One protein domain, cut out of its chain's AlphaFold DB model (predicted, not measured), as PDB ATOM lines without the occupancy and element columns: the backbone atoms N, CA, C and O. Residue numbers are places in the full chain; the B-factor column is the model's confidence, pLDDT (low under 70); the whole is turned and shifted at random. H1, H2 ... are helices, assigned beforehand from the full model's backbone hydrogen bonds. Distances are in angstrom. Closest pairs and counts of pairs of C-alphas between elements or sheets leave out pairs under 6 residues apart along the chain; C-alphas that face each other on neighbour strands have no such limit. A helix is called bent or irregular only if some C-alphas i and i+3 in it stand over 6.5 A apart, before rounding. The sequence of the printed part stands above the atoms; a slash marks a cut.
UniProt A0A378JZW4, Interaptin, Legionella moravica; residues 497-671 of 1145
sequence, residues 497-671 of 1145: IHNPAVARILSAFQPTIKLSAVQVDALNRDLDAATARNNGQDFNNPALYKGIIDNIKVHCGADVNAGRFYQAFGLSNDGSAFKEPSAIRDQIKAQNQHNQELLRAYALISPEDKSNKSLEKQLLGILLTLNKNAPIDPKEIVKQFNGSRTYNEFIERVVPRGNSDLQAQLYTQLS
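This is residues 497 to 671 of the 1145 residues of the protein "Interaptin" of Legionella moravica (UniProt A0A378JZW4). Two lobes of helices are joined by one long, kinked helix, H5: in one lobe H1 and H2 pack on H5, with H3 packed on H2 and H4 near H1 and H3, and H6 to H9 make the other lobe beyond the kink of 57 degrees near residue 597. Helical hairpins lie in both lobes, H2 with H3 and H7 with H8. The printed part has 175 residues with nine named helices, H1 to H9 in order, and no named strand: all helix, with mostly crossed packing. It is compact, with a radius of gyration of the C-alphas of 16.9 A and spans of 52 by 37 by 31 A.

H1, residues 500 to 507, touches residues 584 to 591 alone of the hub H5, residues 583 to 603; the closest C-alphas, of Ala 501 and Ile 588, are 5.2 A apart. H2, residues 517 to 540, forms a hairpin with H3, residues 542 to 555, at a shallow tilt of 3 degrees; their closest C-alphas, of Asp 538 and Leu 544, are 5.0 A apart. H4, residues 562 to 568, touches no helix. H5, with residues 595 to 602 alone, forms a hairpin with H6, residues 612 to 625, at a shallow tilt of 4 degrees; the closest C-alphas, of Tyr 602 and Lys 617, are 5.5 A apart. H7, residues 634 to 643, forms a hairpin with H8, residues 647 to 654, their closest C-alphas, of Ile 637 and Val 654, 5.7 A apart. H8 touches H9, residues 660 to 669, the closest C-alphas, of Ile 651 and Gln 663, 6.6 A apart. Every O i to N i+4 pair is within hydrogen-bond range in H1, H4, H7, H8 and H9, against 13 of 20 in H2, 9 of 10 in H3, 15 of 17 in H5 and 9 of 10 in H6.

H1 begins at C-alpha 500 (112.158, 80.458, 95.056), and H9 ends at C-alpha 669 (109.545, 75.473, 84.688). H2 is 29.2 A long, H5 28.6 A. Both are irregular: C-alphas 535 and 538 are 8.0 A apart, C-alphas 594 and 597 7.6 A.

The printed part has no cut, and the link from H4 to H5 is long. Confidence is under 70 at residues 530 to 537, 607 to 608, 610 and 656 to 658.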
ATOM      1  N   ILE A 497     114.400  73.897  93.440       92.94
ATOM      2  CA  ILE A 497     114.294  74.112  94.891       92.94
ATOM      3  C   ILE A 497     112.866  74.541  95.280       92.94
ATOM      4  O   ILE A 497     112.343  75.522  94.753       92.94
ATOM      5  N   HIS A 498     112.260  73.876  96.274       92.06
ATOM      6  CA  HIS A 498     110.886  74.091  96.775       92.06
ATOM      7  C   HIS A 498     110.687  75.405  97.574       92.06
ATOM      8  O   HIS A 498     109.799  75.532  98.421       92.06
ATOM      9  N   ASN A 499     111.516  76.418  97.308       91.25
ATOM     10  CA  ASN A 499     111.343  77.794  97.759       91.25
ATOM     11  C   ASN A 499     112.138  78.745  96.833       91.25
ATOM     12  O   ASN A 499     113.373  78.737  96.862       91.25
ATOM     13  N   PRO A 500     111.480  79.615  96.047       90.44
ATOM     14  CA  PRO A 500     112.158  80.458  95.056       90.44
ATOM     15  C   PRO A 500     113.077  81.521  95.668       90.44
ATOM     16  O   PRO A 500     114.016  81.967  95.012       90.44
ATOM     17  N   ALA A 501     112.838  81.950  96.913       91.31
ATOM     18  CA  ALA A 501     113.733  82.891  97.586       91.31
ATOM     19  C   ALA A 501     115.043  82.203  98.001       91.31
ATOM     20  O   ALA A 501     116.115  82.768  97.805       91.31
ATOM     21  N   VAL A 502     114.968  80.958  98.489       93.12
ATOM     22  CA  VAL A 502     116.156  80.128  98.756       93.12
ATOM     23  C   VAL A 502     116.920  79.860  97.458       93.12
ATOM     24  O   VAL A 502     118.135  80.047  97.424       93.12
ATOM     25  N   ALA A 503     116.215  79.508  96.377       93.00
ATOM     26  CA  ALA A 503     116.815  79.285  95.062       93.00
ATOM     27  C   ALA A 503     117.630  80.496  94.578       93.00
ATOM     28  O   ALA A 503     118.781  80.337  94.178       93.00
ATOM     29  N   ARG A 504     117.062  81.709  94.685       91.06
ATOM     30  CA  ARG A 504     117.732  82.976  94.338       91.06
ATOM     31  C   ARG A 504     118.998  83.235  95.139       91.06
ATOM     32  O   ARG A 504     119.996  83.674  94.580       91.06
ATOM     33  N   ILE A 505     118.945  83.008  96.450       92.12
ATOM     34  CA  ILE A 505     120.092  83.254  97.330       92.12
ATOM     35  C   ILE A 505     121.237  82.312  96.965       92.12
ATOM     36  O   ILE A 505     122.377  82.755  96.851       92.12
ATOM     37  N   LEU A 506     120.935  81.027  96.757       93.31
ATOM     38  CA  LEU A 506     121.947  80.020  96.454       93.31
ATOM     39  C   LEU A 506     122.542  80.188  95.051       93.31
ATOM     40  O   LEU A 506     123.757  80.070  94.906       93.31
ATOM     41  N   SER A 507     121.726  80.506  94.041       91.56
ATOM     42  CA  SER A 507     122.212  80.690  92.666       91.56
ATOM     43  C   SER A 507     123.060  81.955  92.489       91.56
ATOM     44  O   SER A 507     123.963  81.970  91.656       91.56
ATOM     45  N   ALA A 508     122.810  83.004  93.280       89.94
ATOM     46  CA  ALA A 508     123.565  84.259  93.245       89.94
ATOM     47  C   ALA A 508     124.717  84.332  94.271       89.94
ATOM     48  O   ALA A 508     125.377  85.369  94.379       89.94
ATOM     49  N   PHE A 509     124.961  83.272  95.050       89.94
ATOM     50  CA  PHE A 509     125.951  83.293  96.128       89.94
ATOM     51  C   PHE A 509     127.389  83.411  95.593       89.94
ATOM     52  O   PHE A 509     127.740  82.806  94.581       89.94
ATOM     53  N   GLN A 510     128.235  84.171  96.298       83.94
ATOM     54  CA  GLN A 510     129.651  84.345  95.963       83.94
ATOM     55  C   GLN A 510     130.556  83.925  97.135       83.94
ATOM     56  O   GLN A 510     130.432  84.488  98.232       83.94
ATOM     57  N   PRO A 511     131.509  82.989  96.931       84.00
ATOM     58  CA  PRO A 511     131.849  82.304  95.671       84.00
ATOM     59  C   PRO A 511     130.752  81.338  95.185       84.00
ATOM     60  O   PRO A 511     129.977  80.838  95.995       84.00
ATOM     61  N   THR A 512     130.701  81.082  93.872       86.75
ATOM     62  CA  THR A 512     129.646  80.287  93.217       86.75
ATOM     63  C   THR A 512     129.459  78.903  93.850       86.75
ATOM     64  O   THR A 512     130.394  78.102  93.895       86.75
ATOM     65  N   ILE A 513     128.230  78.604  94.282       90.00
ATOM     66  CA  ILE A 513     127.818  77.282  94.780       90.00
ATOM     67  C   ILE A 513     127.501  76.367  93.590       90.00
ATOM     68  O   ILE A 513     126.932  76.809  92.594       90.00
ATOM     69  N   LYS A 514     127.836  75.076  93.696       88.62
ATOM     70  CA  LYS A 514     127.444  74.041  92.729       88.62
ATOM     71  C   LYS A 514     126.606  72.976  93.427       88.62
ATOM     72  O   LYS A 514     127.044  72.429  94.435       88.62
ATOM     73  N   LEU A 515     125.433  72.676  92.875       90.19
ATOM     74  CA  LEU A 515     124.529  71.637  93.370       90.19
ATOM     75  C   LEU A 515     124.252  70.610  92.270       90.19
ATOM     76  O   LEU A 515     124.174  70.951  91.092       90.19
ATOM     77  N   SER A 516     124.079  69.354  92.669       90.75
ATOM     78  CA  SER A 516     123.536  68.277  91.836       90.75
ATOM     79  C   SER A 516     122.044  68.066  92.115       90.75
ATOM     80  O   SER A 516     121.552  68.442  93.179       90.75
ATOM     81  N   ALA A 517     121.331  67.402  91.200       87.62
ATOM     82  CA  ALA A 517     119.916  67.062  91.387       87.62
ATOM     83  C   ALA A 517     119.664  66.287  92.698       87.62
ATOM     84  O   ALA A 517     118.753  66.619  93.446       87.62
ATOM     85  N   VAL A 518     120.547  65.341  93.049       90.06
ATOM     86  CA  VAL A 518     120.453  64.555  94.294       90.06
ATOM     87  C   VAL A 518     120.591  65.432  95.545       90.06
ATOM     88  O   VAL A 518     119.893  65.219  96.537       90.06
ATOM     89  N   GLN A 519     121.485  66.427  95.512       92.31
ATOM     90  CA  GLN A 519     121.625  67.390  96.609       92.31
ATOM     91  C   GLN A 519     120.393  68.288  96.723       92.31
ATOM     92  O   GLN A 519     119.961  68.573  97.835       92.31
ATOM     93  N   VAL A 520     119.794  68.694  95.599       92.50
ATOM     94  CA  VAL A 520     118.546  69.470  95.613       92.50
ATOM     95  C   VAL A 520     117.377  68.649  96.154       92.50
ATOM     96  O   VAL A 520     116.632  69.158  96.981       92.50
ATOM     97  N   ASP A 521     117.262  67.366  95.810       89.44
ATOM     98  CA  ASP A 521     116.234  66.486  96.382       89.44
ATOM     99  C   ASP A 521     116.398  66.300  97.900       89.44
ATOM    100  O   ASP A 521     115.420  66.192  98.644       89.44
ATOM    101  N   ALA A 522     117.638  66.239  98.397       89.50
ATOM    102  CA  ALA A 522     117.910  66.219  99.834       89.50
ATOM    103  C   ALA A 522     117.542  67.553 100.504       89.50
ATOM    104  O   ALA A 522     116.828  67.555 101.503       89.50
ATOM    105  N   LEU A 523     117.942  68.674  99.901       91.81
ATOM    106  CA  LEU A 523     117.610  70.022 100.359       91.81
ATOM    107  C   LEU A 523     116.091  70.248 100.405       91.81
ATOM    108  O   LEU A 523     115.577  70.765 101.395       91.81
ATOM    109  N   ASN A 524     115.357  69.828  99.373       91.69
ATOM    110  CA  ASN A 524     113.900  69.929  99.319       91.69
ATOM    111  C   ASN A 524     113.240  69.101 100.421       91.69
ATOM    112  O   ASN A 524     112.336  69.596 101.084       91.69
ATOM    113  N   ARG A 525     113.733  67.886 100.700       87.25
ATOM    114  CA  ARG A 525     113.248  67.093 101.844       87.25
ATOM    115  C   ARG A 525     113.441  67.823 103.172       87.25
ATOM    116  O   ARG A 525     112.532  67.792 103.999       87.25
ATOM    117  N   ASP A 526     114.577  68.490 103.368       85.25
ATOM    118  CA  ASP A 526     114.850  69.261 104.586       85.25
ATOM    119  C   ASP A 526     113.933  70.494 104.703       85.25
ATOM    120  O   ASP A 526     113.374  70.748 105.775       85.25
ATOM    121  N   LEU A 527     113.718  71.225 103.601       85.06
ATOM    122  CA  LEU A 527     112.788  72.360 103.528       85.06
ATOM    123  C   LEU A 527     111.335  71.936 103.790       85.06
ATOM    124  O   LEU A 527     110.639  72.549 104.606       85.06
ATOM    125  N   ASP A 528     110.879  70.876 103.128       84.44
ATOM    126  CA  ASP A 528     109.506  70.383 103.213       84.44
ATOM    127  C   ASP A 528     109.215  69.826 104.616       84.44
ATOM    128  O   ASP A 528     108.168  70.118 105.207       84.44
ATOM    129  N   ALA A 529     110.163  69.080 105.201       76.75
ATOM    130  CA  ALA A 529     110.038  68.521 106.546       76.75
ATOM    131  C   ALA A 529     109.982  69.607 107.629       76.75
ATOM    132  O   ALA A 529     109.188  69.490 108.565       76.75
ATOM    133  N   ALA A 530     110.795  70.661 107.512       67.88
ATOM    134  CA  ALA A 530     110.741  71.806 108.419       67.88
ATOM    135  C   ALA A 530     109.417  72.573 108.285       67.88
ATOM    136  O   ALA A 530     108.831  73.000 109.270       67.88
ATOM    137  N   THR A 531     108.884  72.677 107.069       63.28
ATOM    138  CA  THR A 531     107.627  73.390 106.808       63.28
ATOM    139  C   THR A 531     106.396  72.659 107.343       63.28
ATOM    140  O   THR A 531     105.451  73.295 107.820       63.28
ATOM    141  N   ALA A 532     106.399  71.325 107.280       64.88
ATOM    142  CA  ALA A 532     105.341  70.489 107.838       64.88
ATOM    143  C   ALA A 532     105.372  70.444 109.378       64.88
ATOM    144  O   ALA A 532     104.337  70.231 110.015       64.88
ATOM    145  N   ARG A 533     106.544  70.660 109.988       62.84
ATOM    146  CA  ARG A 533     106.710  70.751 111.443       62.84
ATOM    147  C   ARG A 533     106.295  72.149 111.933       62.84
ATOM    148  O   ARG A 533     106.442  73.154 111.249       62.84
ATOM    149  N   ASN A 534     105.688  72.211 113.118       64.12
ATOM    150  CA  ASN A 534     105.339  73.458 113.817       64.12
ATOM    151  C   ASN A 534     104.475  74.481 113.035       64.12
ATOM    152  O   ASN A 534     104.478  75.665 113.372       64.12
ATOM    153  N   ASN A 535     103.723  74.066 112.006       64.25
ATOM    154  CA  ASN A 535     102.852  74.937 111.192       64.25
ATOM    155  C   ASN A 535     103.551  76.199 110.627       64.25
ATOM    156  O   ASN A 535     102.914  77.241 110.453       64.25
ATOM    157  N   GLY A 536     104.857  76.131 110.337       64.75
ATOM    158  CA  GLY A 536     105.629  77.261 109.803       64.75
ATOM    159  C   GLY A 536     106.086  78.297 110.841       64.75
ATOM    160  O   GLY A 536     106.552  79.371 110.459       64.75
ATOM    161  N   GLN A 537     105.985  77.995 112.141       69.25
ATOM    162  CA  GLN A 537     106.526  78.845 113.215       69.25
ATOM    163  C   GLN A 537     108.063  78.877 113.247       69.25
ATOM    164  O   GLN A 537     108.640  79.816 113.797       69.25
ATOM    165  N   ASP A 538     108.727  77.918 112.599       76.75
ATOM    166  CA  ASP A 538     110.190  77.812 112.550       76.75
ATOM    167  C   ASP A 538     110.852  79.043 111.906       76.75
ATOM    168  O   ASP A 538     111.955  79.422 112.282       76.75
ATOM    169  N   PHE A 539     110.142  79.754 111.022       81.62
ATOM    170  CA  PHE A 539     110.609  80.997 110.391       81.62
ATOM    171  C   PHE A 539     110.529  82.236 111.302       81.62
ATOM    172  O   PHE A 539     111.044  83.294 110.942       81.62
ATOM    173  N   ASN A 540     109.878  82.133 112.467       82.56
ATOM    174  CA  ASN A 540     109.742  83.226 113.440       82.56
ATOM    175  C   ASN A 540     110.741  83.123 114.599       82.56
ATOM    176  O   ASN A 540     110.934  84.097 115.324       82.56
ATOM    177  N   ASN A 541     111.366  81.959 114.786       87.81
ATOM    178  CA  ASN A 541     112.311  81.707 115.866       87.81
ATOM    179  C   ASN A 541     113.743  81.635 115.300       87.81
ATOM    180  O   ASN A 541     114.001  80.767 114.466       87.81
ATOM    181  N   PRO A 542     114.684  82.488 115.750       88.06
ATOM    182  CA  PRO A 542     116.052  82.502 115.229       88.06
ATOM    183  C   PRO A 542     116.770  81.150 115.304       88.06
ATOM    184  O   PRO A 542     117.451  80.777 114.355       88.06
ATOM    185  N   ALA A 543     116.586  80.385 116.385       88.50
ATOM    186  CA  ALA A 543     117.252  79.096 116.563       88.50
ATOM    187  C   ALA A 543     116.696  78.021 115.616       88.50
ATOM    188  O   ALA A 543     117.462  77.260 115.027       88.50
ATOM    189  N   LEU A 544     115.371  77.983 115.435       87.25
ATOM    190  CA  LEU A 544     114.724  77.034 114.523       87.25
ATOM    191  C   LEU A 544     115.023  77.385 113.061       87.25
ATOM    192  O   LEU A 544     115.400  76.507 112.288       87.25
ATOM    193  N   TYR A 545     114.961  78.670 112.705       89.44
ATOM    194  CA  TYR A 545     115.339  79.146 111.377       89.44
ATOM    195  C   TYR A 545     116.810  78.846 111.075       89.44
ATOM    196  O   TYR A 545     117.117  78.321 110.008       89.44
ATOM    197  N   LYS A 546     117.721  79.086 112.030       91.25
ATOM    198  CA  LYS A 546     119.132  78.709 111.893       91.25
ATOM    199  C   LYS A 546     119.290  77.210 111.628       91.25
ATOM    200  O   LYS A 546     120.070  76.856 110.755       91.25
ATOM    201  N   GLY A 547     118.530  76.351 112.310       89.19
ATOM    202  CA  GLY A 547     118.539  74.907 112.057       89.19
ATOM    203  C   GLY A 547     118.185  74.543 110.609       89.19
ATOM    204  O   GLY A 547     118.840  73.692 110.013       89.19
ATOM    205  N   ILE A 548     117.213  75.238 110.006       88.38
ATOM    206  CA  ILE A 548     116.884  75.082 108.578       88.38
ATOM    207  C   ILE A 548     118.076  75.503 107.708       88.38
ATOM    208  O   ILE A 548     118.480  74.765 106.812       88.38
ATOM    209  N   ILE A 549     118.667  76.670 107.982       92.19
ATOM    210  CA  ILE A 549     119.805  77.189 107.208       92.19
ATOM    211  C   ILE A 549     121.050  76.299 107.354       92.19
ATOM    212  O   ILE A 549     121.780  76.113 106.382       92.19
ATOM    213  N   ASP A 550     121.277  75.709 108.527       91.31
ATOM    214  CA  ASP A 550     122.361  74.753 108.762       91.31
ATOM    215  C   ASP A 550     122.192  73.497 107.895       91.31
ATOM    216  O   ASP A 550     123.154  73.084 107.247       91.31
ATOM    217  N   ASN A 551     120.974  72.949 107.795       89.25
ATOM    218  CA  ASN A 551     120.690  71.805 106.921       89.25
ATOM    219  C   ASN A 551     120.920  72.150 105.440       89.25
ATOM    220  O   ASN A 551     121.548  71.379 104.720       89.25
ATOM    221  N   ILE A 552     120.506  73.342 104.992       91.44
ATOM    222  CA  ILE A 552     120.764  73.809 103.618       91.44
ATOM    223  C   ILE A 552     122.274  73.934 103.361       91.44
ATOM    224  O   ILE A 552     122.768  73.515 102.312       91.44
ATOM    225  N   LYS A 553     123.026  74.491 104.318       92.25
ATOM    226  CA  LYS A 553     124.472  74.710 104.189       92.25
ATOM    227  C   LYS A 553     125.239  73.407 103.957       92.25
ATOM    228  O   LYS A 553     126.184  73.411 103.171       92.25
ATOM    229  N   VAL A 554     124.836  72.302 104.598       90.56
ATOM    230  CA  VAL A 554     125.479  70.979 104.440       90.56
ATOM    231  C   VAL A 554     125.537  70.550 102.970       90.56
ATOM    232  O   VAL A 554     126.528  69.962 102.539       90.56
ATOM    233  N   HIS A 555     124.528  70.912 102.175       90.06
ATOM    234  CA  HIS A 555     124.461  70.573 100.752       90.06
ATOM    235  C   HIS A 555     125.309  71.489  99.854       90.06
ATOM    236  O   HIS A 555     125.600  71.116  98.721       90.06
ATOM    237  N   CYS A 556     125.741  72.657 100.343       88.00
ATOM    238  CA  CYS A 556     126.398  73.707  99.549       88.00
ATOM    239  C   CYS A 556     127.936  73.591  99.470       88.00
ATOM    240  O   CYS A 556     128.575  74.412  98.814       88.00
ATOM    241  N   GLY A 557     128.528  72.581 100.118       82.50
ATOM    242  CA  GLY A 557     129.973  72.327 100.129       82.50
ATOM    243  C   GLY A 557     130.681  72.799 101.406       82.50
ATOM    244  O   GLY A 557     130.264  73.749 102.067       82.50
ATOM    245  N   ALA A 558     131.773  72.115 101.763       78.69
ATOM    246  CA  ALA A 558     132.473  72.317 103.037       78.69
ATOM    247  C   ALA A 558     133.209  73.669 103.142       78.69
ATOM    248  O   ALA A 558     133.337  74.208 104.240       78.69
ATOM    249  N   ASP A 559     133.636  74.242 102.011       82.06
ATOM    250  CA  ASP A 559     134.455  75.465 101.960       82.06
ATOM    251  C   ASP A 559     133.636  76.767 102.051       82.06
ATOM    252  O   ASP A 559     134.185  77.875 102.038       82.06
ATOM    253  N   VAL A 560     132.307  76.672 102.153       87.94
ATOM    254  CA  VAL A 560     131.432  77.844 102.247       87.94
ATOM    255  C   VAL A 560     131.611  78.539 103.600       87.94
ATOM    256  O   VAL A 560     131.327  77.981 104.666       87.94
ATOM    257  N   ASN A 561     132.028  79.810 103.565       91.50
ATOM    258  CA  ASN A 561     132.185  80.626 104.766       91.50
ATOM    259  C   ASN A 561     130.845  80.769 105.509       91.50
ATOM    260  O   ASN A 561     129.909  81.393 105.008       91.50
ATOM    261  N   ALA A 562     130.783  80.219 106.724       89.56
ATOM    262  CA  ALA A 562     129.560  80.154 107.520       89.56
ATOM    263  C   ALA A 562     128.926  81.532 107.752       89.56
ATOM    264  O   ALA A 562     127.722  81.687 107.583       89.56
ATOM    265  N   GLY A 563     129.737  82.538 108.082       90.62
ATOM    266  CA  GLY A 563     129.230  83.865 108.411       90.62
ATOM    267  C   GLY A 563     128.639  84.602 107.217       90.62
ATOM    268  O   GLY A 563     127.538  85.145 107.307       90.62
ATOM    269  N   ARG A 564     129.305  84.538 106.055       91.19
ATOM    270  CA  ARG A 564     128.740  85.059 104.798       91.19
ATOM    271  C   ARG A 564     127.462  84.324 104.403       91.19
ATOM    272  O   ARG A 564     126.519  84.963 103.945       91.19
ATOM    273  N   PHE A 565     127.422  83.009 104.611       94.12
ATOM    274  CA  PHE A 565     126.242  82.202 104.325       94.12
ATOM    275  C   PHE A 565     125.051  82.622 105.191       94.12
ATOM    276  O   PHE A 565     124.004  82.968 104.656       94.12
ATOM    277  N   TYR A 566     125.220  82.713 106.512       94.44
ATOM    278  CA  TYR A 566     124.155  83.163 107.415       94.44
ATOM    279  C   TYR A 566     123.647  84.566 107.066       94.44
ATOM    280  O   TYR A 566     122.436  84.789 106.995       94.44
ATOM    281  N   GLN A 567     124.550  85.496 106.753       92.38
ATOM    282  CA  GLN A 567     124.167  86.844 106.339       92.38
ATOM    283  C   GLN A 567     123.340  86.867 105.051       92.38
ATOM    284  O   GLN A 567     122.407  87.667 104.955       92.38
ATOM    285  N   ALA A 568     123.645  85.992 104.090       92.44
ATOM    286  CA  ALA A 568     122.885  85.876 102.846       92.44
ATOM    287  C   ALA A 568     121.442  85.390 103.074       92.44
ATOM    288  O   ALA A 568     120.565  85.721 102.284       92.44
ATOM    289  N   PHE A 569     121.180  84.680 104.177       93.56
ATOM    290  CA  PHE A 569     119.848  84.224 104.595       93.56
ATOM    291  C   PHE A 569     119.176  85.131 105.644       93.56
ATOM    292  O   PHE A 569     118.149  84.758 106.215       93.56
ATOM    293  N   GLY A 570     119.718  86.328 105.898       93.50
ATOM    294  CA  GLY A 570     119.126  87.305 106.821       93.50
ATOM    295  C   GLY A 570     119.414  87.047 108.304       93.50
ATOM    296  O   GLY A 570     118.643  87.485 109.160       93.50
ATOM    297  N   LEU A 571     120.506  86.351 108.625       94.00
ATOM    298  CA  LEU A 571     120.982  86.134 109.994       94.00
ATOM    299  C   LEU A 571     122.242  86.963 110.313       94.00
ATOM    300  O   LEU A 571     122.910  87.496 109.423       94.00
ATOM    301  N   SER A 572     122.574  87.076 111.600       93.06
ATOM    302  CA  SER A 572     123.860  87.589 112.083       93.06
ATOM    303  C   SER A 572     125.032  86.705 111.622       93.06
ATOM    304  O   SER A 572     124.850  85.581 111.160       93.06
ATOM    305  N   ASN A 573     126.268  87.203 111.747       91.69
ATOM    306  CA  ASN A 573     127.474  86.502 111.277       91.69
ATOM    307  C   ASN A 573     127.710  85.129 111.946       91.69
ATOM    308  O   ASN A 573     128.380  84.270 111.389       91.69
ATOM    309  N   ASP A 574     127.179  84.922 113.145       90.12
ATOM    310  CA  ASP A 574     127.212  83.668 113.905       90.12
ATOM    311  C   ASP A 574     125.895  82.868 113.798       90.12
ATOM    312  O   ASP A 574     125.787  81.760 114.326       90.12
ATOM    313  N   GLY A 575     124.886  83.418 113.117       89.75
ATOM    314  CA  GLY A 575     123.568  82.816 112.950       89.75
ATOM    315  C   GLY A 575     122.640  82.919 114.166       89.75
ATOM    316  O   GLY A 575     121.532  82.396 114.102       89.75
ATOM    317  N   SER A 576     123.063  83.541 115.272       91.69
ATOM    318  CA  SER A 576     122.327  83.518 116.548       91.69
ATOM    319  C   SER A 576     121.079  84.413 116.577       91.69
ATOM    320  O   SER A 576     120.151  84.146 117.343       91.69
ATOM    321  N   ALA A 577     121.027  85.446 115.732       92.38
ATOM    322  CA  ALA A 577     119.932  86.411 115.670       92.38
ATOM    323  C   ALA A 577     119.572  86.789 114.225       92.38
ATOM    324  O   ALA A 577     120.346  86.575 113.290       92.38
ATOM    325  N   PHE A 578     118.395  87.391 114.035       92.38
ATOM    326  CA  PHE A 578     118.008  87.974 112.749       92.38
ATOM    327  C   PHE A 578     118.782  89.266 112.465       92.38
ATOM    328  O   PHE A 578     119.082  90.042 113.372       92.38
ATOM    329  N   LYS A 579     119.092  89.499 111.189       88.50
ATOM    330  CA  LYS A 579     119.709  90.732 110.698       88.50
ATOM    331  C   LYS A 579     118.623  91.733 110.301       88.50
ATOM    332  O   LYS A 579     117.710  91.373 109.564       88.50
ATOM    333  N   GLU A 580     118.763  92.987 110.732       83.00
ATOM    334  CA  GLU A 580     117.896  94.085 110.291       83.00
ATOM    335  C   GLU A 580     118.508  94.833 109.089       83.00
ATOM    336  O   GLU A 580     119.716  95.100 109.096       83.00
ATOM    337  N   PRO A 581     117.712  95.181 108.057       79.31
ATOM    338  CA  PRO A 581     116.282  94.879 107.902       79.31
ATOM    339  C   PRO A 581     116.006  93.405 107.537       79.31
ATOM    340  O   PRO A 581     116.716  92.818 106.718       79.31
ATOM    341  N   SER A 582     114.919  92.827 108.066       81.50
ATOM    342  CA  SER A 582     114.547  91.404 107.895       81.50
ATOM    343  C   SER A 582     114.023  90.986 106.507       81.50
ATOM    344  O   SER A 582     113.509  89.875 106.344       81.50
ATOM    345  N   ALA A 583     114.180  91.831 105.483       86.44
ATOM    346  CA  ALA A 583     113.539  91.683 104.173       86.44
ATOM    347  C   ALA A 583     113.810  90.331 103.482       86.44
ATOM    348  O   ALA A 583     112.908  89.756 102.876       86.44
ATOM    349  N   ILE A 584     115.033  89.797 103.595       88.06
ATOM    350  CA  ILE A 584     115.413  88.506 102.990       88.06
ATOM    351  C   ILE A 584     114.632  87.350 103.630       88.06
ATOM    352  O   ILE A 584     114.014  86.544 102.932       88.06
ATOM    353  N   ARG A 585     114.618  87.288 104.967       88.56
ATOM    354  CA  ARG A 585     113.870  86.271 105.723       88.56
ATOM    355  C   ARG A 585     112.379  86.364 105.412       88.56
ATOM    356  O   ARG A 585     111.728  85.341 105.213       88.56
ATOM    357  N   ASP A 586     111.842  87.579 105.355       89.69
ATOM    358  CA  ASP A 586     110.417  87.801 105.109       89.69
ATOM    359  C   ASP A 586     109.986  87.303 103.726       89.69
ATOM    360  O   ASP A 586     108.909  86.721 103.602       89.69
ATOM    361  N   GLN A 587     110.851  87.413 102.713       90.12
ATOM    362  CA  GLN A 587     110.611  86.810 101.398       90.12
ATOM    363  C   GLN A 587     110.570  85.277 101.455       90.12
ATOM    364  O   GLN A 587     109.647  84.676 100.903       90.12
ATOM    365  N   ILE A 588     111.525  84.638 102.142       90.69
ATOM    366  CA  ILE A 588     111.558  83.172 102.300       90.69
ATOM    367  C   ILE A 588     110.296  82.686 103.020       90.69
ATOM    368  O   ILE A 588     109.637  81.748 102.564       90.69
ATOM    369  N   LYS A 589     109.937  83.361 104.115       88.88
ATOM    370  CA  LYS A 589     108.755  83.064 104.924       88.88
ATOM    371  C   LYS A 589     107.458  83.231 104.130       88.88
ATOM    372  O   LYS A 589     106.598  82.359 104.211       88.88
ATOM    373  N   ALA A 590     107.315  84.310 103.359       90.12
ATOM    374  CA  ALA A 590     106.122  84.548 102.547       90.12
ATOM    375  C   ALA A 590     105.910  83.436 101.507       90.12
ATOM    376  O   ALA A 590     104.816  82.886 101.398       90.12
ATOM    377  N   GLN A 591     106.971  83.032 100.801       89.94
ATOM    378  CA  GLN A 591     106.887  81.926  99.837       89.94
ATOM    379  C   GLN A 591     106.529  80.604 100.512       89.94
ATOM    380  O   GLN A 591     105.702  79.847 100.004       89.94
ATOM    381  N   ASN A 592     107.077  80.361 101.700       88.25
ATOM    382  CA  ASN A 592     106.725  79.193 102.487       88.25
ATOM    383  C   ASN A 592     105.236  79.167 102.882       88.25
ATOM    384  O   ASN A 592     104.576  78.135 102.781       88.25
ATOM    385  N   GLN A 593     104.689  80.313 103.297       87.31
ATOM    386  CA  GLN A 593     103.269  80.454 103.624       87.31
ATOM    387  C   GLN A 593     102.378  80.183 102.407       87.31
ATOM    388  O   GLN A 593     101.395  79.453 102.526       87.31
ATOM    389  N   HIS A 594     102.744  80.701 101.232       88.81
ATOM    390  CA  HIS A 594     102.013  80.446  99.986       88.81
ATOM    391  C   HIS A 594     102.055  78.972  99.553       88.81
ATOM    392  O   HIS A 594     101.118  78.496  98.916       88.81
ATOM    393  N   ASN A 595     103.108  78.239  99.923       89.25
ATOM    394  CA  ASN A 595     103.290  76.832  99.573       89.25
ATOM    395  C   ASN A 595     102.613  75.844 100.547       89.25
ATOM    396  O   ASN A 595     102.583  74.656 100.239       89.25
ATOM    397  N   GLN A 596     102.049  76.266 101.689       86.62
ATOM    398  CA  GLN A 596     101.570  75.319 102.718       86.62
ATOM    399  C   GLN A 596     100.529  74.304 102.219       86.62
ATOM    400  O   GLN A 596     100.631  73.118 102.537       86.62
ATOM    401  N   GLU A 597      99.521  74.735 101.458       86.44
ATOM    402  CA  GLU A 597      98.481  73.825 100.950       86.44
ATOM    403  C   GLU A 597      99.023  72.877  99.875       86.44
ATOM    404  O   GLU A 597      98.720  71.682  99.899       86.44
ATOM    405  N   LEU A 598      99.889  73.389  98.994       89.31
ATOM    406  CA  LEU A 598     100.593  72.601  97.981       89.31
ATOM    407  C   LEU A 598     101.482  71.534  98.627       89.31
ATOM    408  O   LEU A 598     101.420  70.375  98.228       89.31
ATOM    409  N   LEU A 599     102.248  71.899  99.659       88.06
ATOM    410  CA  LEU A 599     103.123  70.983 100.395       88.06
ATOM    411  C   LEU A 599     102.335  69.878 101.094       88.06
ATOM    412  O   LEU A 599     102.742  68.721 101.048       88.06
ATOM    413  N   ARG A 600     101.181  70.199 101.697       85.31
ATOM    414  CA  ARG A 600     100.302  69.177 102.290       85.31
ATOM    415  C   ARG A 600      99.809  68.192 101.232       85.31
ATOM    416  O   ARG A 600      99.898  66.989 101.451       85.31
ATOM    417  N   ALA A 601      99.323  68.679 100.088       87.69
ATOM    418  CA  ALA A 601      98.865  67.812  99.002       87.69
ATOM    419  C   ALA A 601     100.009  66.961  98.416       87.69
ATOM    420  O   ALA A 601      99.835  65.766  98.197       87.69
ATOM    421  N   TYR A 602     101.188  67.557  98.235       88.75
ATOM    422  CA  TYR A 602     102.396  66.892  97.748       88.75
ATOM    423  C   TYR A 602     102.894  65.790  98.701       88.75
ATOM    424  O   TYR A 602     103.225  64.685  98.261       88.75
ATOM    425  N   ALA A 603     102.924  66.064 100.009       83.31
ATOM    426  CA  ALA A 603     103.436  65.146 101.026       83.31
ATOM    427  C   ALA A 603     102.511  63.946 101.292       83.31
ATOM    428  O   ALA A 603     102.994  62.882 101.671       83.31
ATOM    429  N   LEU A 604     101.198  64.097 101.075       82.19
ATOM    430  CA  LEU A 604     100.218  63.015 101.242       82.19
ATOM    431  C   LEU A 604     100.323  61.925 100.164       82.19
ATOM    432  O   LEU A 604      99.791  60.832 100.356       82.19
ATOM    433  N   ILE A 605     100.993  62.200  99.042       83.06
ATOM    434  CA  ILE A 605     101.132  61.249  97.938       83.06
ATOM    435  C   ILE A 605     102.404  60.413  98.125       83.06
ATOM    436  O   ILE A 605     103.518  60.949  98.182       83.06
ATOM    437  N   SER A 606     102.251  59.086  98.171       74.62
ATOM    438  CA  SER A 606     103.383  58.157  98.275       74.62
ATOM    439  C   SER A 606     104.258  58.190  97.009       74.62
ATOM    440  O   SER A 606     103.718  58.199  95.903       74.62
ATOM    441  N   PRO A 607     105.602  58.163  97.128       66.56
ATOM    442  CA  PRO A 607     106.503  57.982  95.984       66.56
ATOM    443  C   PRO A 607     106.285  56.666  95.215       66.56
ATOM    444  O   PRO A 607     106.663  56.577  94.053       66.56
ATOM    445  N   GLU A 608     105.689  55.656  95.853       69.56
ATOM    446  CA  GLU A 608     105.458  54.320  95.280       69.56
ATOM    447  C   GLU A 608     104.063  54.163  94.639       69.56
ATOM    448  O   GLU A 608     103.708  53.076  94.178       69.56
ATOM    449  N   ASP A 609     103.256  55.228  94.614       71.19
ATOM    450  CA  ASP A 609     101.896  55.196  94.076       71.19
ATOM    451  C   ASP A 609     101.903  55.006  92.547       71.19
ATOM    452  O   ASP A 609     102.379  55.853  91.788       71.19
ATOM    453  N   LYS A 610     101.363  53.876  92.079       67.62
ATOM    454  CA  LYS A 610     101.274  53.547  90.645       67.62
ATOM    455  C   LYS A 610     100.042  54.146  89.956       67.62
ATOM    456  O   LYS A 610      99.899  53.980  88.749       67.62
ATOM    457  N   SER A 611      99.155  54.814  90.695       76.06
ATOM    458  CA  SER A 611      98.012  55.538  90.135       76.06
ATOM    459  C   SER A 611      98.433  56.901  89.573       76.06
ATOM    460  O   SER A 611      99.579  57.334  89.708       76.06
ATOM    461  N   ASN A 612      97.479  57.642  89.004       83.62
ATOM    462  CA  ASN A 612      97.706  59.017  88.542       83.62
ATOM    463  C   ASN A 612      98.188  59.976  89.645       83.62
ATOM    464  O   ASN A 612      98.693  61.054  89.331       83.62
ATOM    465  N   LYS A 613      98.094  59.597  90.927       84.19
ATOM    466  CA  LYS A 613      98.569  60.411  92.048       84.19
ATOM    467  C   LYS A 613     100.071  60.691  91.990       84.19
ATOM    468  O   LYS A 613     100.470  61.814  92.279       84.19
ATOM    469  N   SER A 614     100.916  59.754  91.555       84.00
ATOM    470  CA  SER A 614     102.358  60.039  91.420       84.00
ATOM    471  C   SER A 614     102.663  61.076  90.331       84.00
ATOM    472  O   SER A 614     103.578  61.884  90.497       84.00
ATOM    473  N   LEU A 615     101.858  61.125  89.265       87.62
ATOM    474  CA  LEU A 615     101.940  62.158  88.225       87.62
ATOM    475  C   LEU A 615     101.457  63.518  88.755       87.62
ATOM    476  O   LEU A 615     102.092  64.540  88.496       87.62
ATOM    477  N   GLU A 616     100.391  63.534  89.569       89.25
ATOM    478  CA  GLU A 616      99.960  64.739  90.295       89.25
ATOM    479  C   GLU A 616     101.080  65.268  91.204       89.25
ATOM    480  O   GLU A 616     101.318  66.474  91.246       89.25
ATOM    481  N   LYS A 617     101.820  64.385  91.889       88.44
ATOM    482  CA  LYS A 617     102.949  64.775  92.746       88.44
ATOM    483  C   LYS A 617     104.060  65.482  91.964       88.44
ATOM    484  O   LYS A 617     104.577  66.487  92.448       88.44
ATOM    485  N   GLN A 618     104.401  64.998  90.766       89.00
ATOM    486  CA  GLN A 618     105.387  65.658  89.898       89.00
ATOM    487  C   GLN A 618     104.922  67.060  89.487       89.00
ATOM    488  O   GLN A 618     105.685  68.019  89.606       89.00
ATOM    489  N   LEU A 619     103.655  67.197  89.079       91.25
ATOM    490  CA  LEU A 619     103.074  68.492  88.729       91.25
ATOM    491  C   LEU A 619     103.109  69.462  89.919       91.25
ATOM    492  O   LEU A 619     103.591  70.582  89.784       91.25
ATOM    493  N   LEU A 620     102.644  69.036  91.097       91.69
ATOM    494  CA  LEU A 620     102.656  69.870  92.302       91.69
ATOM    495  C   LEU A 620     104.081  70.273  92.712       91.69
ATOM    496  O   LEU A 620     104.278  71.410  93.135       91.69
ATOM    497  N   GLY A 621     105.067  69.387  92.532       90.69
ATOM    498  CA  GLY A 621     106.485  69.677  92.760       90.69
ATOM    499  C   GLY A 621     106.991  70.865  91.940       90.69
ATOM    500  O   GLY A 621     107.597  71.776  92.495       90.69
ATOM    501  N   ILE A 622     106.649  70.927  90.648       91.06
ATOM    502  CA  ILE A 622     106.986  72.075  89.784       91.06
ATOM    503  C   ILE A 622     106.334  73.353  90.314       91.06
ATOM    504  O   ILE A 622     106.956  74.408  90.378       91.06
ATOM    505  N   LEU A 623     105.073  73.275  90.742       91.00
ATOM    506  CA  LEU A 623     104.368  74.442  91.264       91.00
ATOM    507  C   LEU A 623     105.009  74.957  92.561       91.00
ATOM    508  O   LEU A 623     104.975  76.163  92.778       91.00
ATOM    509  N   LEU A 624     105.624  74.113  93.399       91.12
ATOM    510  CA  LEU A 624     106.313  74.535  94.630       91.12
ATOM    511  C   LEU A 624     107.524  75.445  94.374       91.12
ATOM    512  O   LEU A 624     107.818  76.290  95.226       91.12
ATOM    513  N   THR A 625     108.169  75.342  93.210       91.06
ATOM    514  CA  THR A 625     109.381  76.113  92.877       91.06
ATOM    515  C   THR A 625     109.089  77.559  92.461       91.06
ATOM    516  O   THR A 625     109.953  78.423  92.582       91.06
ATOM    517  N   LEU A 626     107.853  77.853  92.040       89.62
ATOM    518  CA  LEU A 626     107.473  79.159  91.487       89.62
ATOM    519  C   LEU A 626     107.340  80.255  92.546       89.62
ATOM    520  O   LEU A 626     106.812  80.020  93.635       89.62
ATOM    521  N   ASN A 627     107.696  81.490  92.191       88.25
ATOM    522  CA  ASN A 627     107.436  82.679  92.999       88.25
ATOM    523  C   ASN A 627     105.954  83.063  92.961       88.25
ATOM    524  O   ASN A 627     105.420  83.435  91.914       88.25
ATOM    525  N   LYS A 628     105.302  82.991  94.121       87.50
ATOM    526  CA  LYS A 628     103.860  83.206  94.282       87.50
ATOM    527  C   LYS A 628     103.585  84.490  95.039       87.50
ATOM    528  O   LYS A 628     104.203  84.750  96.068       87.50
ATOM    529  N   ASN A 629     102.582  85.232  94.585       86.75
ATOM    530  CA  ASN A 629     102.074  86.412  95.292       86.75
ATOM    531  C   ASN A 629     100.911  86.070  96.241       86.75
ATOM    532  O   ASN A 629     100.545  86.895  97.070       86.75
ATOM    533  N   ALA A 630     100.335  84.869  96.116       86.50
ATOM    534  CA  ALA A 630      99.265  84.340  96.958       86.50
ATOM    535  C   ALA A 630      99.269  82.794  96.924       86.50
ATOM    536  O   ALA A 630      99.842  82.221  95.990       86.50
ATOM    537  N   PRO A 631      98.633  82.107  97.896       87.25
ATOM    538  CA  PRO A 631      98.428  80.657  97.851       87.25
ATOM    539  C   PRO A 631      97.649  80.204  96.604       87.25
ATOM    540  O   PRO A 631      96.808  80.944  96.091       87.25
ATOM    541  N   ILE A 632      97.912  78.980  96.134       86.31
ATOM    542  CA  ILE A 632      97.226  78.359  94.988       86.31
ATOM    543  C   ILE A 632      96.629  77.024  95.440       86.31
ATOM    544  O   ILE A 632      97.331  76.220  96.054       86.31
ATOM    545  N   ASP A 633      95.359  76.780  95.106       89.06
ATOM    546  CA  ASP A 633      94.658  75.548  95.480       89.06
ATOM    547  C   ASP A 633      95.180  74.337  94.668       89.06
ATOM    548  O   ASP A 633      95.005  74.302  93.440       89.06
ATOM    549  N   PRO A 634      95.778  73.311  95.315       90.12
ATOM    550  CA  PRO A 634      96.234  72.093  94.640       90.12
ATOM    551  C   PRO A 634      95.117  71.352  93.892       90.12
ATOM    552  O   PRO A 634      95.378  70.746  92.852       90.12
ATOM    553  N   LYS A 635      93.871  71.391  94.383       89.00
ATOM    554  CA  LYS A 635      92.746  70.695  93.740       89.00
ATOM    555  C   LYS A 635      92.377  71.345  92.415       89.00
ATOM    556  O   LYS A 635      92.106  70.638  91.444       89.00
ATOM    557  N   GLU A 636      92.392  72.673  92.367       89.62
ATOM    558  CA  GLU A 636      92.118  73.405  91.135       89.62
ATOM    559  C   GLU A 636      93.239  73.182  90.110       89.62
ATOM    560  O   GLU A 636      92.932  72.946  88.946       89.62
ATOM    561  N   ILE A 637      94.515  73.117  90.524       90.50
ATOM    562  CA  ILE A 637      95.634  72.765  89.623       90.50
ATOM    563  C   ILE A 637      95.396  71.415  88.938       90.50
ATOM    564  O   ILE A 637      95.437  71.331  87.710       90.50
ATOM    565  N   VAL A 638      95.117  70.364  89.716       89.81
ATOM    566  CA  VAL A 638      94.904  69.008  89.180       89.81
ATOM    567  C   VAL A 638      93.673  68.963  88.270       89.81
ATOM    568  O   VAL A 638      93.711  68.376  87.189       89.81
ATOM    569  N   LYS A 639      92.586  69.631  88.661       89.81
ATOM    570  CA  LYS A 639      91.373  69.742  87.844       89.81
ATOM    571  C   LYS A 639      91.642  70.433  86.506       89.81
ATOM    572  O   LYS A 639      91.193  69.934  85.474       89.81
ATOM    573  N   GLN A 640      92.384  71.542  86.505       91.50
ATOM    574  CA  GLN A 640      92.738  72.248  85.273       91.50
ATOM    575  C   GLN A 640      93.701  71.430  84.407       91.50
ATOM    576  O   GLN A 640      93.525  71.375  83.196       91.50
ATOM    577  N   PHE A 641      94.654  70.713  85.005       91.44
ATOM    578  CA  PHE A 641      95.529  69.789  84.278       91.44
ATOM    579  C   PHE A 641      94.740  68.682  83.564       91.44
ATOM    580  O   PHE A 641      94.949  68.413  82.375       91.44
ATOM    581  N   ASN A 642      93.776  68.078  84.260       85.38
ATOM    582  CA  ASN A 642      92.920  67.042  83.688       85.38
ATOM    583  C   ASN A 642      92.017  67.601  82.576       85.38
ATOM    584  O   ASN A 642      91.904  66.978  81.522       85.38
ATOM    585  N   GLY A 643      91.443  68.793  82.772       83.81
ATOM    586  CA  GLY A 643      90.535  69.437  81.818       83.81
ATOM    587  C   GLY A 643      91.197  70.116  80.612       83.81
ATOM    588  O   GLY A 643      90.507  70.405  79.632       83.81
ATOM    589  N   SER A 644      92.503  70.386  80.660       87.62
ATOM    590  CA  SER A 644      93.240  71.018  79.560       87.62
ATOM    591  C   SER A 644      93.791  69.997  78.569       87.62
ATOM    592  O   SER A 644      94.325  68.951  78.944       87.62
ATOM    593  N   ARG A 645      93.658  70.316  77.281       77.44
ATOM    594  CA  ARG A 645      94.129  69.498  76.156       77.44
ATOM    595  C   ARG A 645      95.500  69.938  75.688       77.44
ATOM    596  O   ARG A 645      96.338  69.093  75.392       77.44
ATOM    597  N   THR A 646      95.711  71.247  75.617       78.69
ATOM    598  CA  THR A 646      96.987  71.824  75.197       78.69
ATOM    599  C   THR A 646      97.745  72.365  76.392       78.69
ATOM    600  O   THR A 646      97.167  72.754  77.412       78.69
ATOM    601  N   TYR A 647      99.061  72.419  76.235       83.56
ATOM    602  CA  TYR A 647      99.946  73.036  77.207       83.56
ATOM    603  C   TYR A 647      99.523  74.483  77.509       83.56
ATOM    604  O   TYR A 647      99.334  74.845  78.666       83.56
ATOM    605  N   ASN A 648      99.250  75.292  76.479       81.75
ATOM    606  CA  ASN A 648      98.855  76.688  76.668       81.75
ATOM    607  C   ASN A 648      97.516  76.844  77.417       81.75
ATOM    608  O   ASN A 648      97.393  77.692  78.296       81.75
ATOM    609  N   GLU A 649      96.529  75.995  77.116       84.75
ATOM    610  CA  GLU A 649      95.234  75.989  77.809       84.75
ATOM    611  C   GLU A 649      95.395  75.677  79.304       84.75
ATOM    612  O   GLU A 649      94.689  76.242  80.135       84.75
ATOM    613  N   PHE A 650      96.329  74.791  79.668       89.62
ATOM    614  CA  PHE A 650      96.662  74.530  81.068       89.62
ATOM    615  C   PHE A 650      97.273  75.758  81.746       89.62
ATOM    616  O   PHE A 650      96.759  76.192  82.779       89.62
ATOM    617  N   ILE A 651      98.312  76.344  81.143       86.12
ATOM    618  CA  ILE A 651      99.006  77.518  81.686       86.12
ATOM    619  C   ILE A 651      98.030  78.688  81.907       86.12
ATOM    620  O   ILE A 651      98.022  79.296  82.977       86.12
ATOM    621  N   GLU A 652      97.161  78.975  80.933       83.00
ATOM    622  CA  GLU A 652      96.184  80.071  81.012       83.00
ATOM    623  C   GLU A 652      95.080  79.847  82.058       83.00
ATOM    624  O   GLU A 652      94.509  80.815  82.564       83.00
ATOM    625  N   ARG A 653      94.745  78.590  82.372       85.94
ATOM    626  CA  ARG A 653      93.680  78.249  83.331       85.94
ATOM    627  C   ARG A 653      94.169  78.118  84.764       85.94
ATOM    628  O   ARG A 653      93.406  78.405  85.682       85.94
ATOM    629  N   VAL A 654      95.403  77.656  84.960       84.06
ATOM    630  CA  VAL A 654      95.967  77.420  86.297       84.06
ATOM    631  C   VAL A 654      96.451  78.710  86.960       84.06
ATOM    632  O   VAL A 654      96.460  78.816  88.186       84.06
ATOM    633  N   VAL A 655      96.822  79.715  86.162       75.38
ATOM    634  CA  VAL A 655      97.270  81.018  86.657       75.38
ATOM    635  C   VAL A 655      96.081  81.989  86.719       75.38
ATOM    636  O   VAL A 655      95.412  82.200  85.707       75.38
ATOM    637  N   PRO A 656      95.801  82.631  87.872       65.50
ATOM    638  CA  PRO A 656      94.751  83.643  87.968       65.50
ATOM    639  C   PRO A 656      94.950  84.773  86.945       65.50
ATOM    640  O   PRO A 656      96.065  85.278  86.776       65.50
ATOM    641  N   ARG A 657      93.866  85.214  86.286       59.66
ATOM    642  CA  ARG A 657      93.908  86.327  85.317       59.66
ATOM    643  C   ARG A 657      94.562  87.560  85.953       59.66
ATOM    644  O   ARG A 657      94.051  88.083  86.938       59.66
ATOM    645  N   GLY A 658      95.663  88.031  85.362       59.09
ATOM    646  CA  GLY A 658      96.398  89.222  85.808       59.09
ATOM    647  C   GLY A 658      97.745  88.958  86.493       59.09
ATOM    648  O   GLY A 658      98.439  89.921  86.800       59.09
ATOM    649  N   ASN A 659      98.153  87.698  86.698       72.88
ATOM    650  CA  ASN A 659      99.474  87.361  87.248       72.88
ATOM    651  C   ASN A 659     100.460  86.911  86.148       72.88
ATOM    652  O   ASN A 659     100.780  85.728  86.027       72.88
ATOM    653  N   SER A 660     100.918  87.864  85.326       72.62
ATOM    654  CA  SER A 660     101.819  87.615  84.186       72.62
ATOM    655  C   SER A 660     103.152  86.980  84.584       72.62
ATOM    656  O   SER A 660     103.679  86.159  83.842       72.62
ATOM    657  N   ASP A 661     103.675  87.324  85.761       76.94
ATOM    658  CA  ASP A 661     104.986  86.858  86.223       76.94
ATOM    659  C   ASP A 661     104.933  85.380  86.619       76.94
ATOM    660  O   ASP A 661     105.855  84.618  86.339       76.94
ATOM    661  N   LEU A 662     103.837  84.938  87.249       81.31
ATOM    662  CA  LEU A 662     103.632  83.521  87.558       81.31
ATOM    663  C   LEU A 662     103.430  82.697  86.279       81.31
ATOM    664  O   LEU A 662     103.930  81.578  86.183       81.31
ATOM    665  N   GLN A 663     102.737  83.264  85.287       81.31
ATOM    666  CA  GLN A 663     102.573  82.642  83.974       81.31
ATOM    667  C   GLN A 663     103.924  82.467  83.267       81.31
ATOM    668  O   GLN A 663     104.232  81.376  82.796       81.31
ATOM    669  N   ALA A 664     104.744  83.521  83.242       78.69
ATOM    670  CA  ALA A 664     106.085  83.505  82.667       78.69
ATOM    671  C   ALA A 664     106.984  82.451  83.328       78.69
ATOM    672  O   ALA A 664     107.612  81.651  82.636       78.69
ATOM    673  N   GLN A 665     106.982  82.387  84.660       82.62
ATOM    674  CA  GLN A 665     107.747  81.380  85.393       82.62
ATOM    675  C   GLN A 665     107.275  79.959  85.072       82.62
ATOM    676  O   GLN A 665     108.104  79.085  84.826       82.62
ATOM    677  N   LEU A 666     105.963  79.722  85.005       84.31
ATOM    678  CA  LEU A 666     105.435  78.399  84.679       84.31
ATOM    679  C   LEU A 666     105.809  77.971  83.246       84.31
ATOM    680  O   LEU A 666     106.115  76.797  83.051       84.31
ATOM    681  N   TYR A 667     105.895  78.907  82.286       80.38
ATOM    682  CA  TYR A 667     106.439  78.614  80.952       80.38
ATOM    683  C   TYR A 667     107.894  78.128  80.987       80.38
ATOM    684  O   TYR A 667     108.274  77.273  80.192       80.38
ATOM    685  N   THR A 668     108.711  78.648  81.908       79.62
ATOM    686  CA  THR A 668     110.115  78.221  82.052       79.62
ATOM    687  C   THR A 668     110.278  76.906  82.816       79.62
ATOM    688  O   THR A 668     111.205  76.157  82.536       79.62
ATOM    689  N   GLN A 669     109.397  76.619  83.780       82.69
ATOM    690  CA  GLN A 669     109.545  75.473  84.688       82.69
ATOM    691  C   GLN A 669     108.830  74.208  84.208       82.69
ATOM    692  O   GLN A 669     109.304  73.098  84.444       82.69
ATOM    693  N   LEU A 670     107.690  74.348  83.529       86.25
ATOM    694  CA  LEU A 670     106.968  73.226  82.940       86.25
ATOM    695  C   LEU A 670     107.136  73.288  81.428       86.25
ATOM    696  O   LEU A 670     106.432  74.051  80.782       86.25
ATOM    697  N   SER A 671     108.022  72.488  80.840       81.06
ATOM    698  CA  SER A 671     108.114  72.428  79.377       81.06
ATOM    699  C   SER A 671     106.874  71.759  78.767       81.06
ATOM    700  O   SER A 671     106.231  70.908  79.391       81.06
TER     701      SER A 671